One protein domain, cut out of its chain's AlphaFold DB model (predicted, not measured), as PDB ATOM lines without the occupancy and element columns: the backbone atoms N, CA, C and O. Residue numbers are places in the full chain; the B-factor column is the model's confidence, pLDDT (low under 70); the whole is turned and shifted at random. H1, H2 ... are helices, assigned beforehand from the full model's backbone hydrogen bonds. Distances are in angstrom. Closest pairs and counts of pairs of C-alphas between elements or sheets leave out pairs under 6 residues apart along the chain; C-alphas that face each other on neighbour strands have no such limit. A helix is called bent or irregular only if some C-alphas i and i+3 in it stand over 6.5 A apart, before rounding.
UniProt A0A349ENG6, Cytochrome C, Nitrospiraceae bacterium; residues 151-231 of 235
ATOM      1  N   VAL A 151      25.081  31.724 -40.140       71.88
ATOM      2  CA  VAL A 151      25.897  32.944 -40.303       71.88
ATOM      3  C   VAL A 151      25.449  34.125 -39.428       71.88
ATOM      4  O   VAL A 151      26.258  34.987 -39.090       71.88
ATOM      5  N   ASN A 152      24.178  34.169 -39.021       77.06
ATOM      6  CA  ASN A 152      23.643  35.261 -38.206       77.06
ATOM      7  C   ASN A 152      24.028  35.126 -36.725       77.06
ATOM      8  O   ASN A 152      23.959  36.100 -35.983       77.06
ATOM      9  N   GLN A 153      24.445  33.935 -36.286       82.12
ATOM     10  CA  GLN A 153      24.815  33.649 -34.895       82.12
ATOM     11  C   GLN A 153      26.294  33.927 -34.612       82.12
ATOM     12  O   GLN A 153      26.721  33.934 -33.458       82.12
ATOM     13  N   CYS A 154      27.092  34.188 -35.649       75.25
ATOM     14  CA  CYS A 154      28.532  34.352 -35.509       75.25
ATOM     15  C   CYS A 154      28.901  35.531 -34.597       75.25
ATOM     16  O   CYS A 154      29.801  35.410 -33.770       75.25
ATOM     17  N   GLN A 155      28.178  36.652 -34.696       74.31
ATOM     18  CA  GLN A 155      28.442  37.860 -33.901       74.31
ATOM     19  C   GLN A 155      28.174  37.673 -32.401       74.31
ATOM     20  O   GLN A 155      28.702  38.430 -31.593       74.31
ATOM     21  N   THR A 156      27.402  36.651 -32.013       80.31
ATOM     22  CA  THR A 156      27.124  36.338 -30.604       80.31
ATOM     23  C   THR A 156      28.380  35.883 -29.861       80.31
ATOM     24  O   THR A 156      28.549  36.212 -28.693       80.31
ATOM     25  N   CYS A 157      29.267  35.147 -30.540       76.19
ATOM     26  CA  CYS A 157      30.520  34.651 -29.961       76.19
ATOM     27  C   CYS A 157      31.752  35.417 -30.471       76.19
ATOM     28  O   CYS A 157      32.789  35.432 -29.814       76.19
ATOM     29  N   HIS A 158      31.635  36.079 -31.624       74.62
ATOM     30  CA  HIS A 158      32.705  36.830 -32.275       74.62
ATOM     31  C   HIS A 158      32.343  38.317 -32.425       74.62
ATOM     32  O   HIS A 158      32.098  38.774 -33.546       74.62
ATOM     33  N   PRO A 159      32.310  39.083 -31.320       70.38
ATOM     34  CA  PRO A 159      31.869  40.478 -31.331       70.38
ATOM     35  C   PRO A 159      32.794  41.397 -32.142       70.38
ATOM     36  O   PRO A 159      32.311  42.314 -32.800       70.38
ATOM     37  N   ASP A 160      34.105  41.124 -32.148       64.38
ATOM     38  CA  ASP A 160      35.095  41.958 -32.847       64.38
ATOM     39  C   ASP A 160      35.464  41.426 -34.239       64.38
ATOM     40  O   ASP A 160      35.736  42.195 -35.163       64.38
ATOM     41  N   SER A 161      35.505  40.101 -34.406       62.47
ATOM     42  CA  SER A 161      35.702  39.445 -35.699       62.47
ATOM     43  C   SER A 161      35.550  37.933 -35.594       62.47
ATOM     44  O   SER A 161      36.072  37.306 -34.673       62.47
ATOM     45  N   VAL A 162      34.920  37.340 -36.607       61.25
ATOM     46  CA  VAL A 162      34.896  35.886 -36.866       61.25
ATOM     47  C   VAL A 162      36.211  35.343 -37.412       61.25
ATOM     48  O   VAL A 162      36.348  34.139 -37.593       61.25
ATOM     49  N   LEU A 163      37.163  36.221 -37.733       57.59
ATOM     50  CA  LEU A 163      38.509  35.827 -38.100       57.59
ATOM     51  C   LEU A 163      39.290  35.677 -36.793       57.59
ATOM     52  O   LEU A 163      39.788  36.686 -36.275       57.59
ATOM     53  N   PRO A 164      39.447  34.465 -36.226       53.81
ATOM     54  CA  PRO A 164      40.527  34.289 -35.284       53.81
ATOM     55  C   PRO A 164      41.808  34.674 -36.025       53.81
ATOM     56  O   PRO A 164      41.983  34.394 -37.211       53.81
ATOM     57  N   LYS A 165      42.751  35.290 -35.320       50.88
ATOM     58  CA  LYS A 165      44.104  35.601 -35.818       50.88
ATOM     59  C   LYS A 165      44.887  34.361 -36.321       50.88
ATOM     60  O   LYS A 165      46.070  34.477 -36.620       50.88
ATOM     61  N   GLN A 166      44.259  33.186 -36.366       58.28
ATOM     62  CA  GLN A 166      44.849  31.862 -36.450       58.28
ATOM     63  C   GLN A 166      44.599  31.222 -37.822       58.28
ATOM     64  O   GLN A 166      43.474  31.182 -38.316       58.28
ATOM     65  N   VAL A 167      45.699  30.720 -38.389       60.03
ATOM     66  CA  VAL A 167      45.882  29.723 -39.463       60.03
ATOM     67  C   VAL A 167      44.857  29.723 -40.607       60.03
ATOM     68  O   VAL A 167      45.215  30.139 -41.708       60.03
ATOM     69  N   TRP A 168      43.598  29.326 -40.377       66.25
ATOM     70  CA  TRP A 168      42.576  29.210 -41.429       66.25
ATOM     71  C   TRP A 168      42.407  30.508 -42.225       66.25
ATOM     72  O   TRP A 168      42.539  30.499 -43.445       66.25
ATOM     73  N   SER A 169      42.203  31.648 -41.557       70.69
ATOM     74  CA  SER A 169      41.999  32.933 -42.241       70.69
ATOM     75  C   SER A 169      43.229  33.383 -43.039       70.69
ATOM     76  O   SER A 169      43.093  34.022 -44.082       70.69
ATOM     77  N   ALA A 170      44.437  33.055 -42.571       71.56
ATOM     78  CA  ALA A 170      45.685  33.427 -43.236       71.56
ATOM     79  C   ALA A 170      45.952  32.561 -44.477       71.56
ATOM     80  O   ALA A 170      46.331  33.086 -45.527       71.56
ATOM     81  N   GLU A 171      45.729  31.254 -44.368       73.44
ATOM     82  CA  GLU A 171      45.908  30.295 -45.457       73.44
ATOM     83  C   GLU A 171      44.808  30.440 -46.512       73.44
ATOM     84  O   GLU A 171      45.121  30.582 -47.692       73.44
ATOM     85  N   HIS A 172      43.542  30.545 -46.092       78.88
ATOM     86  CA  HIS A 172      42.405  30.826 -46.971       78.88
ATOM     87  C   HIS A 172      42.625  32.112 -47.773       78.88
ATOM     88  O   HIS A 172      42.494  32.122 -48.994       78.88
ATOM     89  N   ALA A 173      43.029  33.201 -47.111       78.88
ATOM     90  CA  ALA A 173      43.241  34.468 -47.796       78.88
ATOM     91  C   ALA A 173      44.493  34.461 -48.695       78.88
ATOM     92  O   ALA A 173      44.563  35.240 -49.648       78.88
ATOM     93  N   ARG A 174      45.512  33.640 -48.405       79.00
ATOM     94  CA  ARG A 174      46.666  33.453 -49.300       79.00
ATOM     95  C   ARG A 174      46.249  32.687 -50.553       79.00
ATOM     96  O   ARG A 174      46.595  33.108 -51.653       79.00
ATOM     97  N   GLU A 175      45.473  31.626 -50.381       77.12
ATOM     98  CA  GLU A 175      45.007  30.780 -51.475       77.12
ATOM     99  C   GLU A 175      44.008  31.511 -52.379       77.12
ATOM    100  O   GLU A 175      44.207  31.586 -53.591       77.12
ATOM    101  N   ALA A 176      43.005  32.172 -51.793       80.88
ATOM    102  CA  ALA A 176      42.018  32.957 -52.534       80.88
ATOM    103  C   ALA A 176      42.662  34.069 -53.382       80.88
ATOM    104  O   ALA A 176      42.177  34.390 -54.462       80.88
ATOM    105  N   ARG A 177      43.785  34.647 -52.930       80.69
ATOM    106  CA  ARG A 177      44.544  35.640 -53.711       80.69
ATOM    107  C   ARG A 177      45.391  35.022 -54.817       80.69
ATOM    108  O   ARG A 177      45.666  35.704 -55.798       80.69
ATOM    109  N   ARG A 178      45.836  33.775 -54.650       80.06
ATOM    110  CA  ARG A 178      46.677  33.081 -55.628       80.06
ATOM    111  C   ARG A 178      45.871  32.664 -56.854       80.06
ATOM    112  O   ARG A 178      46.370  32.822 -57.963       80.06
ATOM    113  N   ASN A 179      44.660  32.136 -56.660       76.12
ATOM    114  CA  ASN A 179      43.816  31.684 -57.766       76.12
ATOM    115  C   ASN A 179      42.320  31.654 -57.402       76.12
ATOM    116  O   ASN A 179      41.739  30.591 -57.188       76.12
ATOM    117  N   LEU A 180      41.678  32.826 -57.353       77.44
ATOM    118  CA  LEU A 180      40.237  32.919 -57.082       77.44
ATOM    119  C   LEU A 180      39.395  32.230 -58.170       77.44
ATOM    120  O   LEU A 180      38.348  31.657 -57.873       77.44
ATOM    121  N   GLN A 181      39.854  32.283 -59.424       75.12
ATOM    122  CA  GLN A 181      39.123  31.759 -60.578       75.12
ATOM    123  C   GLN A 181      38.915  30.244 -60.485       75.12
ATOM    124  O   GLN A 181      37.850  29.772 -60.866       75.12
ATOM    125  N   ALA A 182      39.868  29.503 -59.910       73.62
ATOM    126  CA  ALA A 182      39.721  28.064 -59.687       73.62
ATOM    127  C   ALA A 182      38.522  27.713 -58.786       73.62
ATOM    128  O   ALA A 182      37.861  26.702 -59.001       73.62
ATOM    129  N   CYS A 183      38.198  28.558 -57.802       74.56
ATOM    130  CA  CYS A 183      37.030  28.355 -56.942       74.56
ATOM    131  C   CYS A 183      35.721  28.638 -57.695       74.56
ATOM    132  O   CYS A 183      34.719  27.948 -57.506       74.56
ATOM    133  N   GLN A 184      35.734  29.650 -58.568       73.75
ATOM    134  CA  GLN A 184      34.574  30.073 -59.356       73.75
ATOM    135  C   GLN A 184      34.220  29.093 -60.481       73.75
ATOM    136  O   GLN A 184      33.135  29.188 -61.045       73.75
ATOM    137  N   THR A 185      35.088  28.125 -60.781       70.88
ATOM    138  CA  THR A 185      34.786  27.025 -61.703       70.88
ATOM    139  C   THR A 185      33.590  26.192 -61.232       70.88
ATOM    140  O   THR A 185      32.769  25.799 -62.056       70.88
ATOM    141  N   CYS A 186      33.465  25.961 -59.920       66.44
ATOM    142  CA  CYS A 186      32.322  25.257 -59.325       66.44
ATOM    143  C   CYS A 186      31.345  26.222 -58.632       66.44
ATOM    144  O   CYS A 186      30.136  26.030 -58.703       66.44
ATOM    145  N   HIS A 187      31.849  27.291 -58.006       75.94
ATOM    146  CA  HIS A 187      31.044  28.327 -57.348       75.94
ATOM    147  C   HIS A 187      30.927  29.578 -58.221       75.94
ATOM    148  O   HIS A 187      31.413  30.658 -57.875       75.94
ATOM    149  N   MET A 188      30.304  29.421 -59.388       72.50
ATOM    150  CA  MET A 188      30.243  30.440 -60.448       72.50
ATOM    151  C   MET A 188      29.642  31.779 -60.008       72.50
ATOM    152  O   MET A 188      30.100  32.843 -60.435       72.50
ATOM    153  N   ASP A 189      28.667  31.742 -59.103       76.31
ATOM    154  CA  ASP A 189      28.017  32.949 -58.592       76.31
ATOM    155  C   ASP A 189      28.745  33.570 -57.396       76.31
ATOM    156  O   ASP A 189      28.459  34.708 -57.019       76.31
ATOM    157  N   GLY A 190      29.738  32.866 -56.841       77.56
ATOM    158  CA  GLY A 190      30.484  33.294 -55.660       77.56
ATOM    159  C   GLY A 190      29.626  33.366 -54.398       77.56
ATOM    160  O   GLY A 190      30.024  34.015 -53.437       77.56
ATOM    161  N   ASP A 191      28.468  32.711 -54.389       80.62
ATOM    162  CA  ASP A 191      27.530  32.604 -53.271       80.62
ATOM    163  C   ASP A 191      28.227  32.212 -51.959       80.62
ATOM    164  O   ASP A 191      28.034  32.867 -50.932       80.62
ATOM    165  N   VAL A 192      29.143  31.242 -52.022       79.88
ATOM    166  CA  VAL A 192      29.959  30.806 -50.879       79.88
ATOM    167  C   VAL A 192      30.911  31.892 -50.370       79.88
ATOM    168  O   VAL A 192      31.129  32.029 -49.168       79.88
ATOM    169  N   CYS A 193      31.456  32.722 -51.265       82.38
ATOM    170  CA  CYS A 193      32.296  33.859 -50.889       82.38
ATOM    171  C   CYS A 193      31.447  34.932 -50.197       82.38
ATOM    172  O   CYS A 193      31.892  35.580 -49.250       82.38
ATOM    173  N   MET A 194      30.213  35.112 -50.668       85.31
ATOM    174  CA  MET A 194      29.288  36.155 -50.232       85.31
ATOM    175  C   MET A 194      28.705  35.917 -48.843       85.31
ATOM    176  O   MET A 194      28.299  36.878 -48.192       85.31
ATOM    177  N   THR A 195      28.749  34.688 -48.329       82.25
ATOM    178  CA  THR A 195      28.446  34.403 -46.919       82.25
ATOM    179  C   THR A 195      29.333  35.215 -45.968       82.25
ATOM    180  O   THR A 195      28.886  35.632 -44.900       82.25
ATOM    181  N   CYS A 196      30.576  35.501 -46.370       83.31
ATOM    182  CA  CYS A 196      31.533  36.229 -45.540       83.31
ATOM    183  C   CYS A 196      31.924  37.595 -46.119       83.31
ATOM    184  O   CYS A 196      32.072  38.544 -45.358       83.31
ATOM    185  N   HIS A 197      32.079  37.716 -47.439       87.00
ATOM    186  CA  HIS A 197      32.685  38.874 -48.111       87.00
ATOM    187  C   HIS A 197      31.693  39.839 -48.781       87.00
ATOM    188  O   HIS A 197      32.100  40.763 -49.489       87.00
ATOM    189  N   SER A 198      30.392  39.639 -48.576       88.81
ATOM    190  CA  SER A 198      29.348  40.510 -49.120       88.81
ATOM    191  C   SER A 198      29.254  41.828 -48.353       88.81
ATOM    192  O   SER A 198      29.272  41.841 -47.128       88.81
ATOM    193  N   GLY A 199      29.090  42.952 -49.052       87.38
ATOM    194  CA  GLY A 199      28.727  44.229 -48.428       87.38
ATOM    195  C   GLY A 199      27.254  44.290 -48.003       87.38
ATOM    196  O   GLY A 199      26.896  45.087 -47.134       87.38
ATOM    197  N   ARG A 200      26.408  43.428 -48.581       86.38
ATOM    198  CA  ARG A 200      24.954  43.385 -48.355       86.38
ATOM    199  C   ARG A 200      24.559  42.512 -47.173       86.38
ATOM    200  O   ARG A 200      23.655  42.845 -46.414       86.38
ATOM    201  N   SER A 201      25.235  41.380 -47.025       81.06
ATOM    202  CA  SER A 201      24.799  40.257 -46.195       81.06
ATOM    203  C   SER A 201      25.988  39.541 -45.557       81.06
ATOM    204  O   SER A 201      27.142  39.823 -45.875       81.06
ATOM    205  N   GLY A 202      25.713  38.618 -44.637       79.56
ATOM    206  CA  GLY A 202      26.756  37.795 -44.031       79.56
ATOM    207  C   GLY A 202      27.704  38.579 -43.122       79.56
ATOM    208  O   GLY A 202      27.304  39.541 -42.467       79.56
ATOM    209  N   LEU A 203      28.970  38.158 -43.079       78.38
ATOM    210  CA  LEU A 203      29.959  38.656 -42.108       78.38
ATOM    211  C   LEU A 203      30.649  39.970 -42.510       78.38
ATOM    212  O   LEU A 203      31.424  40.513 -41.723       78.38
ATOM    213  N   LYS A 204      30.380  40.487 -43.715       84.19
ATOM    214  CA  LYS A 204      30.889  41.774 -44.228       84.19
ATOM    215  C   LYS A 204      32.412  41.954 -44.130       84.19
ATOM    216  O   LYS A 204      32.918  43.069 -43.991       84.19
ATOM    217  N   VAL A 205      33.165  40.861 -44.244       83.50
ATOM    218  CA  VAL A 205      34.629  40.864 -44.267       83.50
ATOM    219  C   VAL A 205      35.107  41.484 -45.573       83.50
ATOM    220  O   VAL A 205      34.853  40.950 -46.647       83.50
ATOM    221  N   ASN A 206      35.854  42.583 -45.502       86.62
ATOM    222  CA  ASN A 206      36.314  43.293 -46.694       86.62
ATOM    223  C   ASN A 206      37.263  42.420 -47.558       86.62
ATOM    224  O   ASN A 206      38.364  42.100 -47.095       86.62
ATOM    225  N   PRO A 207      36.885  42.052 -48.802       85.94
ATOM    226  CA  PRO A 207      37.734  41.256 -49.691       85.94
ATOM    227  C   PRO A 207      38.754  42.103 -50.468       85.94
ATOM    228  O   PRO A 207      39.638  41.557 -51.132       85.94
ATOM    229  N   HIS A 208      38.637  43.431 -50.429       89.12
ATOM    230  CA  HIS A 208      39.475  44.320 -51.219       89.12
ATOM    231  C   HIS A 208      40.913  44.391 -50.679       89.12
ATOM    232  O   HIS A 208      41.149  44.284 -49.471       89.12
ATOM    233  N   PRO A 209      41.911  44.598 -51.557       85.12
ATOM    234  CA  PRO A 209      43.295  44.750 -51.128       85.12
ATOM    235  C   PRO A 209      43.490  46.035 -50.311       85.12
ATOM    236  O   PRO A 209      42.717  46.984 -50.406       85.12
ATOM    237  N   ARG A 210      44.583  46.109 -49.541       86.25
ATOM    238  CA  ARG A 210      44.887  47.282 -48.696       86.25
ATOM    239  C   ARG A 210      44.972  48.594 -49.485       86.25
ATOM    240  O   ARG A 210      44.627  49.643 -48.959       86.25
ATOM    241  N   ASN A 211      45.397  48.539 -50.747       90.06
ATOM    242  CA  ASN A 211      45.485  49.688 -51.648       90.06
ATOM    243  C   ASN A 211      44.203  49.921 -52.471       90.06
ATOM    244  O   ASN A 211      44.269  50.576 -53.509       90.06
ATOM    245  N   TRP A 212      43.045  49.407 -52.040       91.94
ATOM    246  CA  TRP A 212      41.783  49.487 -52.786       91.94
ATOM    247  C   TRP A 212      41.457  50.889 -53.303       91.94
ATOM    248  O   TRP A 212      41.110  51.052 -54.470       91.94
ATOM    249  N   ASN A 213      41.646  51.914 -52.470       92.19
ATOM    250  CA  ASN A 213      41.363  53.301 -52.842       92.19
ATOM    251  C   ASN A 213      42.143  53.783 -54.071       92.19
ATOM    252  O   ASN A 213      41.634  54.627 -54.795       92.19
ATOM    253  N   ALA A 214      43.332  53.232 -54.324       94.88
ATOM    254  CA  ALA A 214      44.154  53.586 -55.477       94.88
ATOM    255  C   ALA A 214      43.766  52.826 -56.758       94.88
ATOM    256  O   ALA A 214      44.166  53.224 -57.847       94.88
ATOM    257  N   VAL A 215      43.019  51.721 -56.650       91.50
ATOM    258  CA  VAL A 215      42.730  50.828 -57.789       91.50
ATOM    259  C   VAL A 215      41.245  50.737 -58.143       91.50
ATOM    260  O   VAL A 215      40.916  50.343 -59.262       91.50
ATOM    261  N   LYS A 216      40.344  51.120 -57.229       90.44
ATOM    262  CA  LYS A 216      38.886  50.970 -57.365       90.44
ATOM    263  C   LYS A 216      38.321  51.569 -58.656       90.44
ATOM    264  O   LYS A 216      37.487  50.935 -59.296       90.44
ATOM    265  N   ASP A 217      38.815  52.730 -59.086       91.38
ATOM    266  CA  ASP A 217      38.274  53.433 -60.256       91.38
ATOM    267  C   ASP A 217      38.607  52.710 -61.566       91.38
ATOM    268  O   ASP A 217      37.801  52.701 -62.495       91.38
ATOM    269  N   ASN A 218      39.747  52.014 -61.621       90.44
ATOM    270  CA  ASN A 218      40.132  51.175 -62.759       90.44
ATOM    271  C   ASN A 218      39.217  49.942 -62.873       90.44
ATOM    272  O   ASN A 218      38.768  49.578 -63.957       90.44
ATOM    273  N   TYR A 219      38.875  49.318 -61.742       85.94
ATOM    274  CA  TYR A 219      37.911  48.214 -61.727       85.94
ATOM    275  C   TYR A 219      36.493  48.687 -62.066       85.94
ATOM    276  O   TYR A 219      35.784  48.016 -62.822       85.94
ATOM    277  N   ARG A 220      36.084  49.854 -61.553       87.19
ATOM    278  CA  ARG A 220      34.777  50.453 -61.848       87.19
ATOM    279  C   ARG A 220      34.636  50.775 -63.332       87.19
ATOM    280  O   ARG A 220      33.641  50.379 -63.932       87.19
ATOM    281  N   SER A 221      35.631  51.425 -63.938       87.38
ATOM    282  CA  SER A 221      35.590  51.800 -65.356       87.38
ATOM    283  C   SER A 221      35.558  50.578 -66.277       87.38
ATOM    284  O   SER A 221      34.744  50.527 -67.195       87.38
ATOM    285  N   LYS A 222      36.359  49.544 -65.988       86.69
ATOM    286  CA  LYS A 222      36.404  48.304 -66.786       86.69
ATOM    287  C   LYS A 222      35.136  47.461 -66.699       86.69
ATOM    288  O   LYS A 222      34.764  46.805 -67.667       86.69
ATOM    289  N   SER A 223      34.475  47.454 -65.546       83.00
ATOM    290  CA  SER A 223      33.247  46.677 -65.335       83.00
ATOM    291  C   SER A 223      31.967  47.458 -65.646       83.00
ATOM    292  O   SER A 223      30.882  46.869 -65.652       83.00
ATOM    293  N   GLY A 224      32.061  48.780 -65.847       84.19
ATOM    294  CA  GLY A 224      30.906  49.680 -65.800       84.19
ATOM    295  C   GLY A 224      30.181  49.622 -64.448       84.19
ATOM    296  O   GLY A 224      28.976  49.842 -64.389       84.19
ATOM    297  N   GLY A 225      30.890  49.206 -63.392       83.06
ATOM    298  CA  GLY A 225      30.380  48.986 -62.039       83.06
ATOM    299  C   GLY A 225      29.422  47.806 -61.845       83.06
ATOM    300  O   GLY A 225      29.011  47.517 -60.721       83.06
ATOM    301  N   ARG A 226      29.129  47.036 -62.900       85.62
ATOM    302  CA  ARG A 226      28.275  45.838 -62.816       85.62
ATOM    303  C   ARG A 226      28.839  44.750 -61.900       85.62
ATOM    304  O   ARG A 226      28.083  43.978 -61.325       85.62
ATOM    305  N   SER A 227      30.161  44.669 -61.748       84.81
ATOM    306  CA  SER A 227      30.771  43.723 -60.806       84.81
ATOM    307  C   SER A 227      30.587  44.161 -59.354       84.81
ATOM    308  O   SER A 227      30.476  43.324 -58.468       84.81
ATOM    309  N   CYS A 228      30.517  45.469 -59.105       87.50
ATOM    310  CA  CYS A 228      30.383  46.037 -57.769       87.50
ATOM    311  C   CYS A 228      28.996  45.739 -57.179       87.50
ATOM    312  O   CYS A 228      28.900  45.354 -56.015       87.50
ATOM    313  N   ILE A 229      27.939  45.788 -58.003       88.38
ATOM    314  CA  ILE A 229      26.571  45.415 -57.593       88.38
ATOM    315  C   ILE A 229      26.370  43.923 -57.353       88.38
ATOM    316  O   ILE A 229      25.272  43.520 -56.980       88.38
ATOM    317  N   LYS A 230      27.370  43.066 -57.569       84.94
ATOM    318  CA  LYS A 230      27.263  41.704 -57.040       84.94
ATOM    319  C   LYS A 230      27.353  41.728 -55.518       84.94
ATOM    320  O   LYS A 230      26.587  41.026 -54.864       84.94
ATOM    321  N   CYS A 231      28.204  42.597 -54.970       87.88
ATOM    322  CA  CYS A 231      28.535  42.596 -53.548       87.88
ATOM    323  C   CYS A 231      28.058  43.814 -52.761       87.88
ATOM    324  O   CYS A 231      28.063  43.762 -51.534       87.88
TER     325      CYS A 231
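This is residues 151 to 231 of the 235 residues of the protein "Cytochrome C" of Nitrospiraceae bacterium (UniProt A0A349ENG6). Six short helices are strung on loops in an open arrangement, with H4 nearest the middle, H1 towards one end of the long axis and H5 towards the other; no helix touches another. H2 runs along one side, H3 turns off its end, and after H5 the chain folds back so that H6 comes close to H4. The 81 printed residues hold H1 to H6 in chain order and no named strand; the class is all helix. The whole is elongated, 40 by 25 by 24 A, and only just compact, close to loose, with a radius of gyration of the C-alphas of 13.9 A.

H1, residues 151 to 157, begins at C-alpha 151 (25.897, 32.944, -40.303). H2 is residues 168 to 178, 15.3 A long, H3 residues 180 to 184, and H4 residues 191 to 197. H5, residues 212 to 223, is 15.4 A long. H6, residues 228 to 231, ends at C-alpha 231 (28.535, 42.596, -53.548). H1 and H5 are irregular: C-alphas 152 and 155 are 7.0 A apart, only just irregular, and C-alphas 214 and 217 are 7.6 A apart.

H1 and H4 are close but not clearly touching, with closest C-alphas Val 151 and Thr 195 at 7.2 A, at a shallow tilt of 30 degrees, the same way. H4 and H6 are likewise close, C-alphas of Met 194 and Cys 231 at 7.3 A. H2 and H3 meet only through their link; H2 and H5 are apart. Every O i to N i+4 pair is within hydrogen-bond range in H2 and H3; H4 has 2 of 3, H5 6 of 8, and H1 0 of 3, beside 2 of 4 O i to N i+3 pairs; H6 is too short for an i+4 pair.

The farthest C-alphas, Cys 157 and Lys 222, are 39.7 A apart. The printed part has no cut; the link from H4 to H5 is long. Residues 160 to 168 and 186 are under pLDDT 70.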